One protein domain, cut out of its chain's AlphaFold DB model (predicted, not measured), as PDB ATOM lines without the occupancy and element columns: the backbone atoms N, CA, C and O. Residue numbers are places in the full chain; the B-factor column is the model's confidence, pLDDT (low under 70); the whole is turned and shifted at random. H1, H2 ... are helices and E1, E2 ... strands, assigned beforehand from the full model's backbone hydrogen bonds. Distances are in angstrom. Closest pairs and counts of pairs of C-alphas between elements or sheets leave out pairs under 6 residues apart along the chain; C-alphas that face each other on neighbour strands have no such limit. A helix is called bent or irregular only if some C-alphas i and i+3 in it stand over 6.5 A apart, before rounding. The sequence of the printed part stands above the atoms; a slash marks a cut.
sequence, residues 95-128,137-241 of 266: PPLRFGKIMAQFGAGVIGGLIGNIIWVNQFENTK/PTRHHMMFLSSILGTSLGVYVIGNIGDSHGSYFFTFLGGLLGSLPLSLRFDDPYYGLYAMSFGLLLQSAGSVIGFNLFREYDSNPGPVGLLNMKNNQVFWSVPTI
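What this domain is: This is residues 95 to 128 and 137 to 241 of the 266 residues of an uncharacterized protein of Euryarchaeota archaeon (UniProt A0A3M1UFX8). Four helices, H1 to H4, make an up-and-down bundle in which H2 and H4 touch each other and H1 and H3 lie on either side of that pair. From one end of the bundle, after H4, a long unnamed stretch leads away to a small hairpin of two short strands, E1 and E2, far from the helices; this tail makes much of the length. The printed part has 139 residues, with four named helices followed by two named strands in the order H1 H2 H3 H4 E1 E2; the sheet E1 - E2 is antiparallel, and the class is mostly helix. The whole is loose, with a radius of gyration of the C-alphas of 19.7 A and spans of 69 by 29 by 22 A.

How they stand to each other: H1, residues 99 to 124, touches H2, residues 137 to 159, closest at the C-alphas of Gly 109 and Thr 151, 3.9 A apart; they run opposite ways at a shallow tilt of 33 degrees, only just short of steep. H3, residues 168 to 183, forms a helical hairpin with H2, which touches it with residues 148 to 156 alone; the closest C-alphas are those of Ser 152 and Phe 172, 5.1 A. H4, residues 191 to 213, forms a second helical hairpin with H3, closest at the C-alphas of Gly 175 and Ser 207, 4.1 A. H4 touches H2 too, running the same way, closest at the C-alphas of Ser 152 and Ser 207, 5.6 A. H1 touches H4 with residues 102 to 114 alone, at a steep tilt of 42 degrees, closest at the C-alphas of Gly 109 and Ser 204, 4.9 A. H1 and H3 are apart. Residues 164 to 165 pair briefly with residues 216 to 217, antiparallel. E1, residues 228 to 230, and E2, residues 233 to 235, form an antiparallel hairpin, with N 235 and O 228 at 2.7 A and N 228 and O 235 at 2.8 A, within hydrogen-bond range. Every O i to N i+4 pair is within hydrogen-bond range in H1 and H2, against 10 of 12 in H3 and 17 of 19 in H4.

Where its parts are: H1 begins at C-alpha 99, (2.365, 4.647, 38.654), and is 38.2 A long. H2 is 32.4 A long and H3 21.6 A; H3 is irregular, with C-alphas 178 and 181 7.3 A apart. H4, 29.7 A long, has a kink of 43 degrees near residue 198 and ends at C-alpha 213, (-7.792, 15.498, 36.955). E1 is 6.5 A long, and E2, 6.3 A, ends at C-alpha 235, (17.743, 21.731, 22.725).

The domain as a whole: The C-alphas farthest apart, those of Lys 128 and Ile 241, are 70.4 A apart. Residues 129 to 136 are not printed, and C-alphas 128 and 137 are 15.4 A apart across the cut. The link from H4 to E1 is long, 14 residues. Mean pLDDT of the printed part is 82.6; residues 124 to 128, residue 192 and residues 220 to 241 are under 70.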
ATOM      1  N   PRO A  95       0.895  16.621  32.724       85.75
ATOM      2  CA  PRO A  95       2.069  15.804  33.017       85.75
ATOM      3  C   PRO A  95       1.788  14.312  32.819       85.75
ATOM      4  O   PRO A  95       0.644  13.895  32.946       85.75
ATOM      5  N   PRO A  96       2.768  13.446  32.512       88.06
ATOM      6  CA  PRO A  96       2.513  12.008  32.434       88.06
ATOM      7  C   PRO A  96       2.149  11.440  33.820       88.06
ATOM      8  O   PRO A  96       2.668  11.887  34.846       88.06
ATOM      9  N   LEU A  97       1.228  10.473  33.884       90.12
ATOM     10  CA  LEU A  97       0.935   9.728  35.119       90.12
ATOM     11  C   LEU A  97       1.982   8.626  35.293       90.12
ATOM     12  O   LEU A  97       2.020   7.670  34.524       90.12
ATOM     13  N   ARG A  98       2.830   8.743  36.318       93.00
ATOM     14  CA  ARG A  98       3.740   7.663  36.725       93.00
ATOM     15  C   ARG A  98       3.081   6.861  37.839       93.00
ATOM     16  O   ARG A  98       2.723   7.436  38.864       93.00
ATOM     17  N   PHE A  99       2.988   5.543  37.673       92.56
ATOM     18  CA  PHE A  99       2.365   4.647  38.654       92.56
ATOM     19  C   PHE A  99       2.942   4.811  40.069       92.56
ATOM     20  O   PHE A  99       2.188   4.923  41.030       92.56
ATOM     21  N   GLY A 100       4.268   4.942  40.196       93.38
ATOM     22  CA  GLY A 100       4.913   5.181  41.493       93.38
ATOM     23  C   GLY A 100       4.460   6.478  42.179       93.38
ATOM     24  O   GLY A 100       4.289   6.494  43.393       93.38
ATOM     25  N   LYS A 101       4.178   7.544  41.415       93.81
ATOM     26  CA  LYS A 101       3.658   8.808  41.967       93.81
ATOM     27  C   LYS A 101       2.211   8.653  42.445       93.81
ATOM     28  O   LYS A 101       1.877   9.157  43.510       93.81
ATOM     29  N   ILE A 102       1.384   7.910  41.706       95.94
ATOM     30  CA  ILE A 102       0.005   7.584  42.112       95.94
ATOM     31  C   ILE A 102       0.010   6.791  43.423       95.94
ATOM     32  O   ILE A 102      -0.717   7.132  44.349       95.94
ATOM     33  N   MET A 103       0.862   5.766  43.525       96.88
ATOM     34  CA  MET A 103       0.962   4.942  44.731       96.88
ATOM     35  C   MET A 103       1.483   5.731  45.934       96.88
ATOM     36  O   MET A 103       0.958   5.574  47.034       96.88
ATOM     37  N   ALA A 104       2.449   6.631  45.731       95.94
ATOM     38  CA  ALA A 104       2.924   7.527  46.781       95.94
ATOM     39  C   ALA A 104       1.819   8.483  47.270       95.94
ATOM     40  O   ALA A 104       1.632   8.629  48.475       95.94
ATOM     41  N   GLN A 105       1.055   9.089  46.351       96.88
ATOM     42  CA  GLN A 105      -0.095   9.931  46.697       96.88
ATOM     43  C   GLN A 105      -1.145   9.138  47.482       96.88
ATOM     44  O   GLN A 105      -1.586   9.584  48.536       96.88
ATOM     45  N   PHE A 106      -1.510   7.948  47.000       97.50
ATOM     46  CA  PHE A 106      -2.483   7.081  47.660       97.50
ATOM     47  C   PHE A 106      -2.037   6.699  49.077       97.50
ATOM     48  O   PHE A 106      -2.792   6.875  50.030       97.50
ATOM     49  N   GLY A 107      -0.792   6.233  49.234       95.94
ATOM     50  CA  GLY A 107      -0.230   5.873  50.536       95.94
ATOM     51  C   GLY A 107      -0.182   7.055  51.506       95.94
ATOM     52  O   GLY A 107      -0.553   6.912  52.671       95.94
ATOM     53  N   ALA A 108       0.199   8.239  51.023       96.81
ATOM     54  CA  ALA A 108       0.185   9.458  51.824       96.81
ATOM     55  C   ALA A 108      -1.229   9.893  52.218       96.81
ATOM     56  O   ALA A 108      -1.423  10.360  53.337       96.81
ATOM     57  N   GLY A 109      -2.219   9.688  51.345       96.19
ATOM     58  CA  GLY A 109      -3.630   9.866  51.678       96.19
ATOM     59  C   GLY A 109      -4.057   8.977  52.842       96.19
ATOM     60  O   GLY A 109      -4.558   9.475  53.848       96.19
ATOM     61  N   VAL A 110      -3.773   7.675  52.769       95.50
ATOM     62  CA  VAL A 110      -4.124   6.732  53.844       95.50
ATOM     63  C   VAL A 110      -3.467   7.136  55.169       95.50
ATOM     64  O   VAL A 110      -4.146   7.202  56.196       95.50
ATOM     65  N   ILE A 111      -2.169   7.458  55.154       95.12
ATOM     66  CA  ILE A 111      -1.434   7.903  56.349       95.12
ATOM     67  C   ILE A 111      -2.019   9.209  56.898       95.12
ATOM     68  O   ILE A 111      -2.270   9.315  58.098       95.12
ATOM     69  N   GLY A 112      -2.282  10.189  56.031       94.38
ATOM     70  CA  GLY A 112      -2.854  11.474  56.419       94.38
ATOM     71  C   GLY A 112      -4.227  11.326  57.076       94.38
ATOM     72  O   GLY A 112      -4.477  11.927  58.120       94.38
ATOM     73  N   GLY A 113      -5.097  10.471  56.532       93.12
ATOM     74  CA  GLY A 113      -6.404  10.184  57.130       93.12
ATOM     75  C   GLY A 113      -6.321   9.487  58.483       93.12
ATOM     76  O   GLY A 113      -7.106   9.795  59.379       93.12
ATOM     77  N   LEU A 114      -5.359   8.577  58.661       91.19
ATOM     78  CA  LEU A 114      -5.113   7.935  59.954       91.19
ATOM     79  C   LEU A 114      -4.647   8.940  61.003       91.19
ATOM     80  O   LEU A 114      -5.169   8.931  62.115       91.19
ATOM     81  N   ILE A 115      -3.712   9.827  60.652       90.31
ATOM     82  CA  ILE A 115      -3.247  10.888  61.554       90.31
ATOM     83  C   ILE A 115      -4.417  11.799  61.946       90.31
ATOM     84  O   ILE A 115      -4.599  12.064  63.134       90.31
ATOM     85  N   GLY A 116      -5.248  12.206  60.978       87.25
ATOM     86  CA  GLY A 116      -6.460  12.990  61.236       87.25
ATOM     87  C   GLY A 116      -7.385  12.314  62.250       87.25
ATOM     88  O   GLY A 116      -7.755  12.923  63.253       87.25
ATOM     89  N   ASN A 117      -7.664  11.022  62.056       85.94
ATOM     90  CA  ASN A 117      -8.477  10.236  62.983       85.94
ATOM     91  C   ASN A 117      -7.851  10.123  64.384       85.94
ATOM     92  O   ASN A 117      -8.565  10.247  65.377       85.94
ATOM     93  N   ILE A 118      -6.538   9.890  64.491       85.00
ATOM     94  CA  ILE A 118      -5.843   9.750  65.784       85.00
ATOM     95  C   ILE A 118      -5.929  11.048  66.596       85.00
ATOM     96  O   ILE A 118      -6.236  10.995  67.788       85.00
ATOM     97  N   ILE A 119      -5.692  12.202  65.962       82.94
ATOM     98  CA  ILE A 119      -5.768  13.518  66.620       82.94
ATOM     99  C   ILE A 119      -7.145  13.710  67.264       82.94
ATOM    100  O   ILE A 119      -7.238  14.076  68.437       82.94
ATOM    101  N   TRP A 120      -8.207  13.380  66.532       79.06
ATOM    102  CA  TRP A 120      -9.571  13.525  67.030       79.06
ATOM    103  C   TRP A 120      -9.958  12.498  68.087       79.06
ATOM    104  O   TRP A 120     -10.617  12.846  69.065       79.06
ATOM    105  N   VAL A 121      -9.540  11.238  67.940       76.81
ATOM    106  CA  VAL A 121      -9.788  10.218  68.971       76.81
ATOM    107  C   VAL A 121      -9.194  10.654  70.310       76.81
ATOM    108  O   VAL A 121      -9.887  10.542  71.321       76.81
ATOM    109  N   ASN A 122      -7.981  11.215  70.301       77.38
ATOM    110  CA  ASN A 122      -7.304  11.700  71.504       77.38
ATOM    111  C   ASN A 122      -7.998  12.926  72.123       77.38
ATOM    112  O   ASN A 122      -8.049  13.040  73.345       77.38
ATOM    113  N   GLN A 123      -8.570  13.827  71.314       76.31
ATOM    114  CA  GLN A 123      -9.318  14.984  71.830       76.31
ATOM    115  C   GLN A 123     -10.601  14.585  72.575       76.31
ATOM    116  O   GLN A 123     -10.982  15.257  73.530       76.31
ATOM    117  N   PHE A 124     -11.238  13.477  72.187       68.06
ATOM    118  CA  PHE A 124     -12.492  13.008  72.789       68.06
ATOM    119  C   PHE A 124     -12.326  11.884  73.826       68.06
ATOM    120  O   PHE A 124     -13.315  11.451  74.416       68.06
ATOM    121  N   GLU A 125     -11.107  11.391  74.074       61.72
ATOM    122  CA  GLU A 125     -10.858  10.330  75.068       61.72
ATOM    123  C   GLU A 125     -11.061  10.822  76.517       61.72
ATOM    124  O   GLU A 125     -11.377  10.029  77.402       61.72
ATOM    125  N   ASN A 126     -10.977  12.137  76.749       56.00
ATOM    126  CA  ASN A 126     -11.151  12.743  78.075       56.00
ATOM    127  C   ASN A 126     -12.613  13.007  78.460       56.00
ATOM    128  O   ASN A 126     -12.924  13.129  79.642       56.00
ATOM    129  N   THR A 127     -13.530  13.046  77.496       57.25
ATOM    130  CA  THR A 127     -14.972  13.099  77.760       57.25
ATOM    131  C   THR A 127     -15.489  11.678  77.931       57.25
ATOM    132  O   THR A 127     -16.077  11.095  77.020       57.25
ATOM    133  N   LYS A 128     -15.218  11.082  79.096       53.66
ATOM    134  CA  LYS A 128     -15.905   9.862  79.521       53.66
ATOM    135  C   LYS A 128     -17.390  10.197  79.645       53.66
ATOM    136  O   LYS A 128     -17.785  10.878  80.582       53.66
ATOM    137  N   PRO A 137     -23.073  10.177  67.326       75.50
ATOM    138  CA  PRO A 137     -23.027  10.499  65.898       75.50
ATOM    139  C   PRO A 137     -22.114  11.691  65.606       75.50
ATOM    140  O   PRO A 137     -21.359  11.673  64.635       75.50
ATOM    141  N   THR A 138     -22.078  12.694  66.489       79.62
ATOM    142  CA  THR A 138     -21.181  13.850  66.357       79.62
ATOM    143  C   THR A 138     -19.717  13.417  66.305       79.62
ATOM    144  O   THR A 138     -18.956  13.916  65.475       79.62
ATOM    145  N   ARG A 139     -19.318  12.435  67.127       77.94
ATOM    146  CA  ARG A 139     -17.953  11.886  67.107       77.94
ATOM    147  C   ARG A 139     -17.643  11.195  65.778       77.94
ATOM    148  O   ARG A 139     -16.565  11.408  65.228       77.94
ATOM    149  N   HIS A 140     -18.580  10.412  65.244       79.00
ATOM    150  CA  HIS A 140     -18.411   9.746  63.948       79.00
ATOM    151  C   HIS A 140     -18.285  10.747  62.795       79.00
ATOM    152  O   HIS A 140     -17.403  10.582  61.954       79.00
ATOM    153  N   HIS A 141     -19.092  11.812  62.784       82.31
ATOM    154  CA  HIS A 141     -18.996  12.867  61.772       82.31
ATOM    155  C   HIS A 141     -17.669  13.625  61.842       82.31
ATOM    156  O   HIS A 141     -17.055  13.870  60.804       82.31
ATOM    157  N   MET A 142     -17.188  13.950  63.046       84.00
ATOM    158  CA  MET A 142     -15.895  14.619  63.216       84.00
ATOM    159  C   MET A 142     -14.733  13.727  62.774       84.00
ATOM    160  O   MET A 142     -13.851  14.188  62.054       84.00
ATOM    161  N   MET A 143     -14.756  12.437  63.130       83.75
ATOM    162  CA  MET A 143     -13.754  11.473  62.661       83.75
ATOM    163  C   MET A 143     -13.771  11.360  61.134       83.75
ATOM    164  O   MET A 143     -12.732  11.506  60.496       83.75
ATOM    165  N   PHE A 144     -14.950  11.210  60.533       87.00
ATOM    166  CA  PHE A 144     -15.114  11.169  59.081       87.00
ATOM    167  C   PHE A 144     -14.585  12.431  58.386       87.00
ATOM    168  O   PHE A 144     -13.811  12.344  57.435       87.00
ATOM    169  N   LEU A 145     -14.947  13.618  58.880       89.56
ATOM    170  CA  LEU A 145     -14.459  14.879  58.326       89.56
ATOM    171  C   LEU A 145     -12.935  14.985  58.457       89.56
ATOM    172  O   LEU A 145     -12.248  15.378  57.514       89.56
ATOM    173  N   SER A 146     -12.394  14.584  59.607       91.50
ATOM    174  CA  SER A 146     -10.955  14.592  59.848       91.50
ATOM    175  C   SER A 146     -10.185  13.648  58.938       91.50
ATOM    176  O   SER A 146      -9.087  13.986  58.495       91.50
ATOM    177  N   SER A 147     -10.765  12.491  58.616       92.12
ATOM    178  CA  SER A 147     -10.133  11.522  57.734       92.12
ATOM    179  C   SER A 147     -10.108  12.038  56.297       92.12
ATOM    180  O   SER A 147      -9.085  11.900  55.629       92.12
ATOM    181  N   ILE A 148     -11.173  12.710  55.840       94.00
ATOM    182  CA  ILE A 148     -11.220  13.359  54.517       94.00
ATOM    183  C   ILE A 148     -10.193  14.487  54.433       94.00
ATOM    184  O   ILE A 148      -9.456  14.580  53.452       94.00
ATOM    185  N   LEU A 149     -10.112  15.340  55.456       95.06
ATOM    186  CA  LEU A 149      -9.131  16.426  55.489       95.06
ATOM    187  C   LEU A 149      -7.702  15.879  55.495       95.06
ATOM    188  O   LEU A 149      -6.876  16.302  54.690       95.06
ATOM    189  N   GLY A 150      -7.427  14.891  56.347       95.44
ATOM    190  CA  GLY A 150      -6.124  14.243  56.434       95.44
ATOM    191  C   GLY A 150      -5.720  13.548  55.131       95.44
ATOM    192  O   GLY A 150      -4.599  13.740  54.658       95.44
ATOM    193  N   THR A 151      -6.627  12.784  54.514       96.62
ATOM    194  CA  THR A 151      -6.380  12.105  53.226       96.62
ATOM    195  C   THR A 151      -6.116  13.097  52.108       96.62
ATOM    196  O   THR A 151      -5.122  12.976  51.390       96.62
ATOM    197  N   SER A 152      -6.960  14.118  51.998       97.62
ATOM    198  CA  SER A 152      -6.842  15.144  50.965       97.62
ATOM    199  C   SER A 152      -5.548  15.940  51.111       97.62
ATOM    200  O   SER A 152      -4.871  16.191  50.116       97.62
ATOM    201  N   LEU A 153      -5.160  16.279  52.345       97.38
ATOM    202  CA  LEU A 153      -3.902  16.961  52.636       97.38
ATOM    203  C   LEU A 153      -2.694  16.085  52.290       97.38
ATOM    204  O   LEU A 153      -1.783  16.555  51.613       97.38
ATOM    205  N   GLY A 154      -2.697  14.809  52.691       97.12
ATOM    206  CA  GLY A 154      -1.615  13.869  52.384       97.12
ATOM    207  C   GLY A 154      -1.404  13.681  50.879       97.12
ATOM    208  O   GLY A 154      -0.276  13.781  50.389       97.12
ATOM    209  N   VAL A 155      -2.496  13.490  50.129       97.94
ATOM    210  CA  VAL A 155      -2.466  13.403  48.660       97.94
ATOM    211  C   VAL A 155      -1.956  14.702  48.043       97.94
ATOM    212  O   VAL A 155      -1.113  14.651  47.153       97.94
ATOM    213  N   TYR A 156      -2.442  15.854  48.506       97.75
ATOM    214  CA  TYR A 156      -2.063  17.160  47.966       97.75
ATOM    215  C   TYR A 156      -0.577  17.468  48.176       97.75
ATOM    216  O   TYR A 156       0.106  17.854  47.227       97.75
ATOM    217  N   VAL A 157      -0.056  17.238  49.387       97.06
ATOM    218  CA  VAL A 157       1.354  17.481  49.722       97.06
ATOM    219  C   VAL A 157       2.271  16.641  48.839       97.06
ATOM    220  O   VAL A 157       3.143  17.196  48.178       97.06
ATOM    221  N   ILE A 158       2.055  15.323  48.757       96.94
ATOM    222  CA  ILE A 158       2.877  14.449  47.901       96.94
ATOM    223  C   ILE A 158       2.617  14.697  46.413       96.94
ATOM    224  O   ILE A 158       3.519  14.575  45.582       96.94
ATOM    225  N   GLY A 159       1.389  15.055  46.051       93.69
ATOM    226  CA  GLY A 159       1.006  15.345  44.679       93.69
ATOM    227  C   GLY A 159       1.769  16.523  44.088       93.69
ATOM    228  O   GLY A 159       2.212  16.432  42.936       93.69
ATOM    229  N   ASN A 160       1.989  17.556  44.901       95.00
ATOM    230  CA  ASN A 160       2.731  18.760  44.540       95.00
ATOM    231  C   ASN A 160       4.257  18.600  44.584       95.00
ATOM    232  O   ASN A 160       4.974  19.547  44.285       95.00
ATOM    233  N   ILE A 161       4.791  17.427  44.939       93.31
ATOM    234  CA  ILE A 161       6.235  17.190  44.837       93.31
ATOM    235  C   ILE A 161       6.615  16.985  43.360       93.31
ATOM    236  O   ILE A 161       6.087  16.094  42.676       93.31
ATOM    237  N   GLY A 162       7.578  17.778  42.888       88.56
ATOM    238  CA  GLY A 162       8.112  17.756  41.522       88.56
ATOM    239  C   GLY A 162       7.524  18.864  40.649       88.56
ATOM    240  O   GLY A 162       7.077  19.875  41.162       88.56
ATOM    241  N   ASP A 163       7.497  18.657  39.332       87.44
ATOM    242  CA  ASP A 163       7.159  19.713  38.359       87.44
ATOM    243  C   ASP A 163       5.647  19.911  38.136       87.44
ATOM    244  O   ASP A 163       5.230  20.345  37.059       87.44
ATOM    245  N   SER A 164       4.802  19.506  39.085       88.69
ATOM    246  CA  SER A 164       3.350  19.537  38.905       88.69
ATOM    247  C   SER A 164       2.624  19.984  40.159       88.69
ATOM    248  O   SER A 164       2.786  19.335  41.193       88.69
ATOM    249  N   HIS A 165       1.710  20.936  40.014       93.81
ATOM    250  CA  HIS A 165       0.785  21.355  41.056       93.81
ATOM    251  C   HIS A 165      -0.632  20.907  40.716       93.81
ATOM    252  O   HIS A 165      -1.034  20.842  39.553       93.81
ATOM    253  N   GLY A 166      -1.403  20.587  41.745       92.38
ATOM    254  CA  GLY A 166      -2.842  20.378  41.650       92.38
ATOM    255  C   GLY A 166      -3.602  21.376  42.515       92.38
ATOM    256  O   GLY A 166      -3.027  22.155  43.275       92.38
ATOM    257  N   SER A 167      -4.926  21.328  42.433       95.75
ATOM    258  CA  SER A 167      -5.801  22.101  43.312       95.75
ATOM    259  C   SER A 167      -6.175  21.291  44.549       95.75
ATOM    260  O   SER A 167      -6.702  20.177  44.443       95.75
ATOM    261  N   TYR A 168      -5.962  21.871  45.734       96.62
ATOM    262  CA  TYR A 168      -6.410  21.264  46.988       96.62
ATOM    263  C   TYR A 168      -7.933  21.098  47.011       96.62
ATOM    264  O   TYR A 168      -8.422  20.052  47.423       96.62
ATOM    265  N   PHE A 169      -8.683  22.075  46.490       97.25
ATOM    266  CA  PHE A 169     -10.146  22.022  46.450       97.25
ATOM    267  C   PHE A 169     -10.658  20.796  45.684       97.25
ATOM    268  O   PHE A 169     -11.506  20.067  46.191       97.25
ATOM    269  N   PHE A 170     -10.103  20.511  44.501       97.62
ATOM    270  CA  PHE A 170     -10.505  19.334  43.721       97.62
ATOM    271  C   PHE A 170     -10.012  18.019  44.332       97.62
ATOM    272  O   PHE A 170     -10.691  17.001  44.223       97.62
ATOM    273  N   THR A 171      -8.876  18.044  45.026       97.81
ATOM    274  CA  THR A 171      -8.378  16.900  45.805       97.81
ATOM    275  C   THR A 171      -9.328  16.573  46.962       97.81
ATOM    276  O   THR A 171      -9.698  15.417  47.162       97.81
ATOM    277  N   PHE A 172      -9.779  17.599  47.684       97.06
ATOM    278  CA  PHE A 172     -10.761  17.479  48.756       97.06
ATOM    279  C   PHE A 172     -12.122  17.009  48.240       97.06
ATOM    280  O   PHE A 172     -12.685  16.052  48.769       97.06
ATOM    281  N   LEU A 173     -12.623  17.623  47.163       97.25
ATOM    282  CA  LEU A 173     -13.889  17.240  46.543       97.25
ATOM    283  C   LEU A 173     -13.855  15.789  46.046       97.25
ATOM    284  O   LEU A 173     -14.816  15.053  46.245       97.25
ATOM    285  N   GLY A 174     -12.736  15.355  45.462       96.81
ATOM    286  CA  GLY A 174     -12.524  13.963  45.074       96.81
ATOM    287  C   GLY A 174     -12.602  13.006  46.265       96.81
ATOM    288  O   GLY A 174     -13.280  11.984  46.180       96.81
ATOM    289  N   GLY A 175     -11.970  13.348  47.392       95.94
ATOM    290  CA  GLY A 175     -12.045  12.554  48.625       95.94
ATOM    291  C   GLY A 175     -13.459  12.480  49.202       95.94
ATOM    292  O   GLY A 175     -13.924  11.401  49.575       95.94
ATOM    293  N   LEU A 176     -14.177  13.606  49.198       94.50
ATOM    294  CA  LEU A 176     -15.569  13.691  49.636       94.50
ATOM    295  C   LEU A 176     -16.490  12.833  48.757       94.50
ATOM    296  O   LEU A 176     -17.249  12.021  49.282       94.50
ATOM    297  N   LEU A 177     -16.372  12.920  47.429       94.50
ATOM    298  CA  LEU A 177     -17.144  12.081  46.505       94.50
ATOM    299  C   LEU A 177     -16.783  10.595  46.628       94.50
ATOM    300  O   LEU A 177     -17.672   9.747  46.602       94.50
ATOM    301  N   GLY A 178     -15.501  10.273  46.834       93.19
ATOM    302  CA  GLY A 178     -15.051   8.905  47.100       93.19
ATOM    303  C   GLY A 178     -15.686   8.309  48.358       93.19
ATOM    304  O   GLY A 178     -15.918   7.107  48.430       93.19
ATOM    305  N   SER A 179     -16.035   9.148  49.333       90.69
ATOM    306  CA  SER A 179     -16.646   8.723  50.593       90.69
ATOM    307  C   SER A 179     -18.174   8.561  50.561       90.69
ATOM    308  O   SER A 179     -18.736   7.991  51.501       90.69
ATOM    309  N   LEU A 180     -18.849   8.986  49.482       88.38
ATOM    310  CA  LEU A 180     -20.313   8.918  49.353       88.38
ATOM    311  C   LEU A 180     -20.925   7.521  49.573       88.38
ATOM    312  O   LEU A 180     -21.962   7.425  50.236       88.38
ATOM    313  N   PRO A 181     -20.320   6.416  49.088       84.06
ATOM    314  CA  PRO A 181     -20.868   5.082  49.330       84.06
ATOM    315  C   PRO A 181     -20.983   4.738  50.820       84.06
ATOM    316  O   PRO A 181     -21.832   3.941  51.208       84.06
ATOM    317  N   LEU A 182     -20.143   5.347  51.661       80.12
ATOM    318  CA  LEU A 182     -20.154   5.129  53.103       80.12
ATOM    319  C   LEU A 182     -21.107   6.077  53.814       80.12
ATOM    320  O   LEU A 182     -21.746   5.660  54.773       80.12
ATOM    321  N   SER A 183     -21.269   7.314  53.335       76.44
ATOM    322  CA  SER A 183     -22.233   8.248  53.928       76.44
ATOM    323  C   SER A 183     -23.681   7.755  53.854       76.44
ATOM    324  O   SER A 183     -24.520   8.190  54.625       76.44
ATOM    325  N   LEU A 184     -24.002   6.810  52.970       79.12
ATOM    326  CA  LEU A 184     -25.342   6.215  52.912       79.12
ATOM    327  C   LEU A 184     -25.625   5.210  54.046       79.12
ATOM    328  O   LEU A 184     -26.740   4.709  54.141       79.12
ATOM    329  N   ARG A 185     -24.636   4.891  54.892       77.00
ATOM    330  CA  ARG A 185     -24.751   3.912  55.988       77.00
ATOM    331  C   ARG A 185     -24.417   4.499  57.365       77.00
ATOM    332  O   ARG A 185     -23.921   3.777  58.223       77.00
ATOM    333  N   PHE A 186     -24.662   5.794  57.580       70.75
ATOM    334  CA  PHE A 186     -24.384   6.449  58.869       70.75
ATOM    335  C   PHE A 186     -25.167   5.854  60.049       70.75
ATOM    336  O   PHE A 186     -24.709   5.975  61.179       70.75
ATOM    337  N   ASP A 187     -26.295   5.189  59.800       74.81
ATOM    338  CA  ASP A 187     -27.130   4.601  60.856       74.81
ATOM    339  C   ASP A 187     -26.663   3.201  61.302       74.81
ATOM    340  O   ASP A 187     -27.238   2.609  62.214       74.81
ATOM    341  N   ASP A 188     -25.623   2.642  60.672       75.56
ATOM    342  CA  ASP A 188     -25.104   1.314  61.003       75.56
ATOM    343  C   ASP A 188     -24.216   1.375  62.270       75.56
ATOM    344  O   ASP A 188     -23.246   2.142  62.298       75.56
ATOM    345  N   PRO A 189     -24.454   0.552  63.312       72.25
ATOM    346  CA  PRO A 189     -23.592   0.502  64.498       72.25
ATOM    347  C   PRO A 189     -22.131   0.134  64.178       72.25
ATOM    348  O   PRO A 189     -21.222   0.468  64.938       72.25
ATOM    349  N   TYR A 190     -21.875  -0.509  63.034       74.69
ATOM    350  CA  TYR A 190     -20.532  -0.838  62.553       74.69
ATOM    351  C   TYR A 190     -19.930   0.242  61.639       74.69
ATOM    352  O   TYR A 190     -18.814   0.068  61.137       74.69
ATOM    353  N   TYR A 191     -20.610   1.379  61.450       73.44
ATOM    354  CA  TYR A 191     -20.164   2.476  60.590       73.44
ATOM    355  C   TYR A 191     -18.736   2.926  60.906       73.44
ATOM    356  O   TYR A 191     -17.935   3.103  59.993       73.44
ATOM    357  N   GLY A 192     -18.368   3.035  62.188       69.19
ATOM    358  CA  GLY A 192     -17.007   3.408  62.586       69.19
ATOM    359  C   GLY A 192     -15.931   2.467  62.027       69.19
ATOM    360  O   GLY A 192     -14.889   2.932  61.560       69.19
ATOM    361  N   LEU A 193     -16.198   1.156  62.005       72.56
ATOM    362  CA  LEU A 193     -15.285   0.156  61.449       72.56
ATOM    363  C   LEU A 193     -15.198   0.279  59.920       72.56
ATOM    364  O   LEU A 193     -14.098   0.270  59.365       72.56
ATOM    365  N   TYR A 194     -16.336   0.431  59.234       76.81
ATOM    366  CA  TYR A 194     -16.374   0.577  57.774       76.81
ATOM    367  C   TYR A 194     -15.744   1.891  57.301       76.81
ATOM    368  O   TYR A 194     -14.975   1.894  56.339       76.81
ATOM    369  N   ALA A 195     -16.009   2.994  58.001       74.38
ATOM    370  CA  ALA A 195     -15.438   4.305  57.722       74.38
ATOM    371  C   ALA A 195     -13.913   4.300  57.882       74.38
ATOM    372  O   ALA A 195     -13.209   4.867  57.049       74.38
ATOM    373  N   MET A 196     -13.379   3.602  58.891       73.31
ATOM    374  CA  MET A 196     -11.932   3.426  59.011       73.31
ATOM    375  C   MET A 196     -11.365   2.503  57.931       73.31
ATOM    376  O   MET A 196     -10.391   2.855  57.278       73.31
ATOM    377  N   SER A 197     -11.962   1.331  57.726       78.44
ATOM    378  CA  SER A 197     -11.361   0.288  56.884       78.44
ATOM    379  C   SER A 197     -11.491   0.605  55.394       78.44
ATOM    380  O   SER A 197     -10.508   0.618  54.659       78.44
ATOM    381  N   PHE A 198     -12.714   0.886  54.945       84.12
ATOM    382  CA  PHE A 198     -13.026   1.152  53.543       84.12
ATOM    383  C   PHE A 198     -13.040   2.645  53.234       84.12
ATOM    384  O   PHE A 198     -12.662   3.042  52.132       84.12
ATOM    385  N   GLY A 199     -13.423   3.485  54.200       87.88
ATOM    386  CA  GLY A 199     -13.497   4.931  53.986       87.88
ATOM    387  C   GLY A 199     -12.158   5.564  53.718       87.88
ATOM    388  O   GLY A 199     -12.052   6.313  52.755       87.88
ATOM    389  N   LEU A 200     -11.115   5.186  54.452       91.56
ATOM    390  CA  LEU A 200      -9.771   5.687  54.177       91.56
ATOM    391  C   LEU A 200      -9.289   5.331  52.767       91.56
ATOM    392  O   LEU A 200      -8.685   6.169  52.097       91.56
ATOM    393  N   LEU A 201      -9.578   4.116  52.295       93.81
ATOM    394  CA  LEU A 201      -9.170   3.664  50.965       93.81
ATOM    395  C   LEU A 201      -9.933   4.410  49.866       93.81
ATOM    396  O   LEU A 201      -9.320   4.911  48.924       93.81
ATOM    397  N   LEU A 202     -11.255   4.527  50.004       94.62
ATOM    398  CA  LEU A 202     -12.098   5.211  49.026       94.62
ATOM    399  C   LEU A 202     -11.850   6.724  48.999       94.62
ATOM    400  O   LEU A 202     -11.757   7.301  47.917       94.62
ATOM    401  N   GLN A 203     -11.675   7.356  50.163       95.44
ATOM    402  CA  GLN A 203     -11.287   8.764  50.275       95.44
ATOM    403  C   GLN A 203      -9.939   9.001  49.596       95.44
ATOM    404  O   GLN A 203      -9.827   9.885  48.756       95.44
ATOM    405  N   SER A 204      -8.936   8.161  49.875       96.69
ATOM    406  CA  SER A 204      -7.614   8.282  49.248       96.69
ATOM    407  C   SER A 204      -7.683   8.114  47.729       96.69
ATOM    408  O   SER A 204      -7.105   8.916  47.000       96.69
ATOM    409  N   ALA A 205      -8.421   7.116  47.230       96.94
ATOM    410  CA  ALA A 205      -8.613   6.914  45.793       96.94
ATOM    411  C   ALA A 205      -9.317   8.113  45.139       96.94
ATOM    412  O   ALA A 205      -8.853   8.626  44.120       96.94
ATOM    413  N   GLY A 206     -10.396   8.598  45.755       97.06
ATOM    414  CA  GLY A 206     -11.132   9.772  45.301       97.06
ATOM    415  C   GLY A 206     -10.264  11.029  45.273       97.06
ATOM    416  O   GLY A 206     -10.235  11.735  44.265       97.06
ATOM    417  N   SER A 207      -9.487  11.283  46.328       97.94
ATOM    418  CA  SER A 207      -8.561  12.415  46.397       97.94
ATOM    419  C   SER A 207      -7.472  12.334  45.331       97.94
ATOM    420  O   SER A 207      -7.171  13.340  44.690       97.94
ATOM    421  N   VAL A 208      -6.912  11.147  45.079       97.94
ATOM    422  CA  VAL A 208      -5.929  10.927  44.003       97.94
ATOM    423  C   VAL A 208      -6.538  11.238  42.636       97.94
ATOM    424  O   VAL A 208      -5.905  11.925  41.832       97.94
ATOM    425  N   ILE A 209      -7.763  10.783  42.364       96.94
ATOM    426  CA  ILE A 209      -8.472  11.100  41.115       96.94
ATOM    427  C   ILE A 209      -8.680  12.614  41.001       96.94
ATOM    428  O   ILE A 209      -8.311  13.207  39.987       96.94
ATOM    429  N   GLY A 210      -9.194  13.248  42.059       96.69
ATOM    430  CA  GLY A 210      -9.424  14.692  42.117       96.69
ATOM    431  C   GLY A 210      -8.157  15.506  41.850       96.69
ATOM    432  O   GLY A 210      -8.165  16.405  41.010       96.69
ATOM    433  N   PHE A 211      -7.040  15.140  42.483       97.06
ATOM    434  CA  PHE A 211      -5.742  15.770  42.249       97.06
ATOM    435  C   PHE A 211      -5.288  15.610  40.790       97.06
ATOM    436  O   PHE A 211      -4.903  16.578  40.135       97.06
ATOM    437  N   ASN A 212      -5.343  14.389  40.249       95.81
ATOM    438  CA  ASN A 212      -4.789  14.093  38.925       95.81
ATOM    439  C   ASN A 212      -5.637  14.619  37.758       95.81
ATOM    440  O   ASN A 212      -5.089  14.821  36.671       95.81
ATOM    441  N   LEU A 213      -6.934  14.864  37.960       94.62
ATOM    442  CA  LEU A 213      -7.792  15.498  36.955       94.62
ATOM    443  C   LEU A 213      -7.405  16.959  36.702       94.62
ATOM    444  O   LEU A 213      -7.449  17.396  35.548       94.62
ATOM    445  N   PHE A 214      -6.975  17.670  37.747       93.38
ATOM    446  CA  PHE A 214      -6.701  19.112  37.736       93.38
ATOM    447  C   PHE A 214      -5.224  19.464  37.913       93.38
ATOM    448  O   PHE A 214      -4.897  20.611  38.207       93.38
ATOM    449  N   ARG A 215      -4.322  18.492  37.768       92.62
ATOM    450  CA  ARG A 215      -2.890  18.778  37.828       92.62
ATOM    451  C   ARG A 215      -2.411  19.470  36.558       92.62
ATOM    452  O   ARG A 215      -2.738  19.053  35.443       92.62
ATOM    453  N   GLU A 216      -1.552  20.449  36.754       92.19
ATOM    454  CA  GLU A 216      -0.853  21.184  35.712       92.19
ATOM    455  C   GLU A 216       0.650  21.144  35.984       92.19
ATOM    456  O   GLU A 216       1.095  20.711  37.047       92.19
ATOM    457  N   TYR A 217       1.448  21.550  35.000       88.94
ATOM    458  CA  TYR A 217       2.871  21.776  35.225       88.94
ATOM    459  C   TYR A 217       3.093  23.123  35.922       88.94
ATOM    460  O   TYR A 217       2.440  24.108  35.575       88.94
ATOM    461  N   ASP A 218       4.045  23.185  36.854       84.81
ATOM    462  CA  ASP A 218       4.398  24.421  37.585       84.81
ATOM    463  C   ASP A 218       4.982  25.490  36.672       84.81
ATOM    464  O   ASP A 218       4.678  26.677  36.772       84.81
ATOM    465  N   SER A 219       5.812  25.043  35.741       79.31
ATOM    466  CA  SER A 219       6.326  25.862  34.659       79.31
ATOM    467  C   SER A 219       5.795  25.300  33.357       79.31
ATOM    468  O   SER A 219       5.681  24.086  33.198       79.31
ATOM    469  N   ASN A 220       5.444  26.187  32.425       65.19
ATOM    470  CA  ASN A 220       5.032  25.774  31.090       65.19
ATOM    471  C   ASN A 220       6.136  24.840  30.567       65.19
ATOM    472  O   ASN A 220       7.279  25.309  30.476       65.19
ATOM    473  N   PRO A 221       5.861  23.546  30.299       61.19
ATOM    474  CA  PRO A 221       6.869  22.677  29.721       61.19
ATOM    475  C   PRO A 221       7.237  23.378  28.425       61.19
ATOM    476  O   PRO A 221       6.366  23.579  27.574       61.19
ATOM    477  N   GLY A 222       8.460  23.917  28.372       53.03
ATOM    478  CA  GLY A 222       8.865  24.811  27.295       53.03
ATOM    479  C   GLY A 222       8.497  24.169  25.962       53.03
ATOM    480  O   GLY A 222       8.463  22.935  25.898       53.03
ATOM    481  N   PRO A 223       8.156  24.968  24.937       51.75
ATOM    482  CA  PRO A 223       7.671  24.427  23.680       51.75
ATOM    483  C   PRO A 223       8.552  23.245  23.288       51.75
ATOM    484  O   PRO A 223       9.774  23.381  23.205       51.75
ATOM    485  N   VAL A 224       7.937  22.078  23.068       53.25
ATOM    486  CA  VAL A 224       8.568  20.970  22.338       53.25
ATOM    487  C   VAL A 224       8.634  21.408  20.870       53.25
ATOM    488  O   VAL A 224       8.009  20.844  19.981       53.25
ATOM    489  N   GLY A 225       9.241  22.570  20.648       49.19
ATOM    490  CA  GLY A 225       9.592  23.085  19.353       49.19
ATOM    491  C   GLY A 225      10.894  22.425  18.949       49.19
ATOM    492  O   GLY A 225      11.717  22.066  19.792       49.19
ATOM    493  N   LEU A 226      11.097  22.325  17.639       52.06
ATOM    494  CA  LEU A 226      12.349  21.884  17.020       52.06
ATOM    495  C   LEU A 226      13.601  22.492  17.654       52.06
ATOM    496  O   LEU A 226      14.651  21.874  17.611       52.06
ATOM    497  N   LEU A 227      13.461  23.669  18.260       50.62
ATOM    498  CA  LEU A 227      14.474  24.422  18.969       50.62
ATOM    499  C   LEU A 227      13.870  24.961  20.270       50.62
ATOM    500  O   LEU A 227      12.907  25.728  20.232       50.62
ATOM    501  N   ASN A 228      14.439  24.594  21.412       54.75
ATOM    502  CA  ASN A 228      14.130  25.201  22.701       54.75
ATOM    503  C   ASN A 228      15.435  25.651  23.362       54.75
ATOM    504  O   ASN A 228      16.359  24.857  23.484       54.75
ATOM    505  N   MET A 229      15.535  26.915  23.768       52.81
ATOM    506  CA  MET A 229      16.698  27.416  24.501       52.81
ATOM    507  C   MET A 229      16.387  27.445  25.994       52.81
ATOM    508  O   MET A 229      15.489  28.162  26.429       52.81
ATOM    509  N   LYS A 230      17.146  26.686  26.788       54.12
ATOM    510  CA  LYS A 230      17.064  26.702  28.254       54.12
ATOM    511  C   LYS A 230      18.477  26.809  28.822       54.12
ATOM    512  O   LYS A 230      19.336  26.019  28.458       54.12
ATOM    513  N   ASN A 231      18.718  27.778  29.708       66.50
ATOM    514  CA  ASN A 231      20.021  28.010  30.357       66.50
ATOM    515  C   ASN A 231      21.202  28.135  29.367       66.50
ATOM    516  O   ASN A 231      22.202  27.444  29.520       66.50
ATOM    517  N   ASN A 232      21.076  28.971  28.328       65.12
ATOM    518  CA  ASN A 232      22.045  29.098  27.222       65.12
ATOM    519  C   ASN A 232      22.310  27.822  26.397       65.12
ATOM    520  O   ASN A 232      23.103  27.869  25.465       65.12
ATOM    521  N   GLN A 233      21.621  26.712  26.663       48.59
ATOM    522  CA  GLN A 233      21.725  25.494  25.864       48.59
ATOM    523  C   GLN A 233      20.569  25.404  24.870       48.59
ATOM    524  O   GLN A 233      19.408  25.653  25.211       48.59
ATOM    525  N   VAL A 234      20.899  25.053  23.628       58.38
ATOM    526  CA  VAL A 234      19.946  24.856  22.535       58.38
ATOM    527  C   VAL A 234      19.562  23.378  22.486       58.38
ATOM    528  O   VAL A 234      20.365  22.521  22.137       58.38
ATOM    529  N   PHE A 235      18.313  23.069  22.809       50.62
ATOM    530  CA  PHE A 235      17.743  21.731  22.725       50.62
ATOM    531  C   PHE A 235      17.014  21.566  21.395       50.62
ATOM    532  O   PHE A 235      16.034  22.264  21.127       50.62
ATOM    533  N   TRP A 236      17.474  20.625  20.570       50.22
ATOM    534  CA  TRP A 236      16.736  20.188  19.388       50.22
ATOM    535  C   TRP A 236      15.803  19.038  19.745       50.22
ATOM    536  O   TRP A 236      16.261  17.939  20.057       50.22
ATOM    537  N   SER A 237      14.488  19.262  19.681       52.81
ATOM    538  CA  SER A 237      13.517  18.165  19.757       52.81
ATOM    539  C   SER A 237      12.952  17.874  18.372       52.81
ATOM    540  O   SER A 237      12.175  18.651  17.828       52.81
ATOM    541  N   VAL A 238      13.370  16.757  17.772       51.53
ATOM    542  CA  VAL A 238      12.827  16.316  16.481       51.53
ATOM    543  C   VAL A 238      11.348  15.973  16.696       51.53
ATOM    544  O   VAL A 238      11.053  15.055  17.471       51.53
ATOM    545  N   PRO A 239      10.400  16.693  16.070       48.72
ATOM    546  CA  PRO A 239       8.993  16.395  16.216       48.72
ATOM    547  C   PRO A 239       8.782  14.980  15.698       48.72
ATOM    548  O   PRO A 239       9.225  14.628  14.604       48.72
ATOM    549  N   THR A 240       8.117  14.147  16.492       46.72
ATOM    550  CA  THR A 240       7.652  12.857  15.994       46.72
ATOM    551  C   THR A 240       6.539  13.156  14.996       46.72
ATOM    552  O   THR A 240       5.395  13.378  15.382       46.72
ATOM    553  N   ILE A 241       6.885  13.246  13.712       46.53
ATOM    554  CA  ILE A 241       5.908  13.382  12.636       46.53
ATOM    555  C   ILE A 241       5.172  12.044  12.564       46.53
ATOM    556  O   ILE A 241       5.649  11.087  11.956       46.53
TER     557      ILE A 241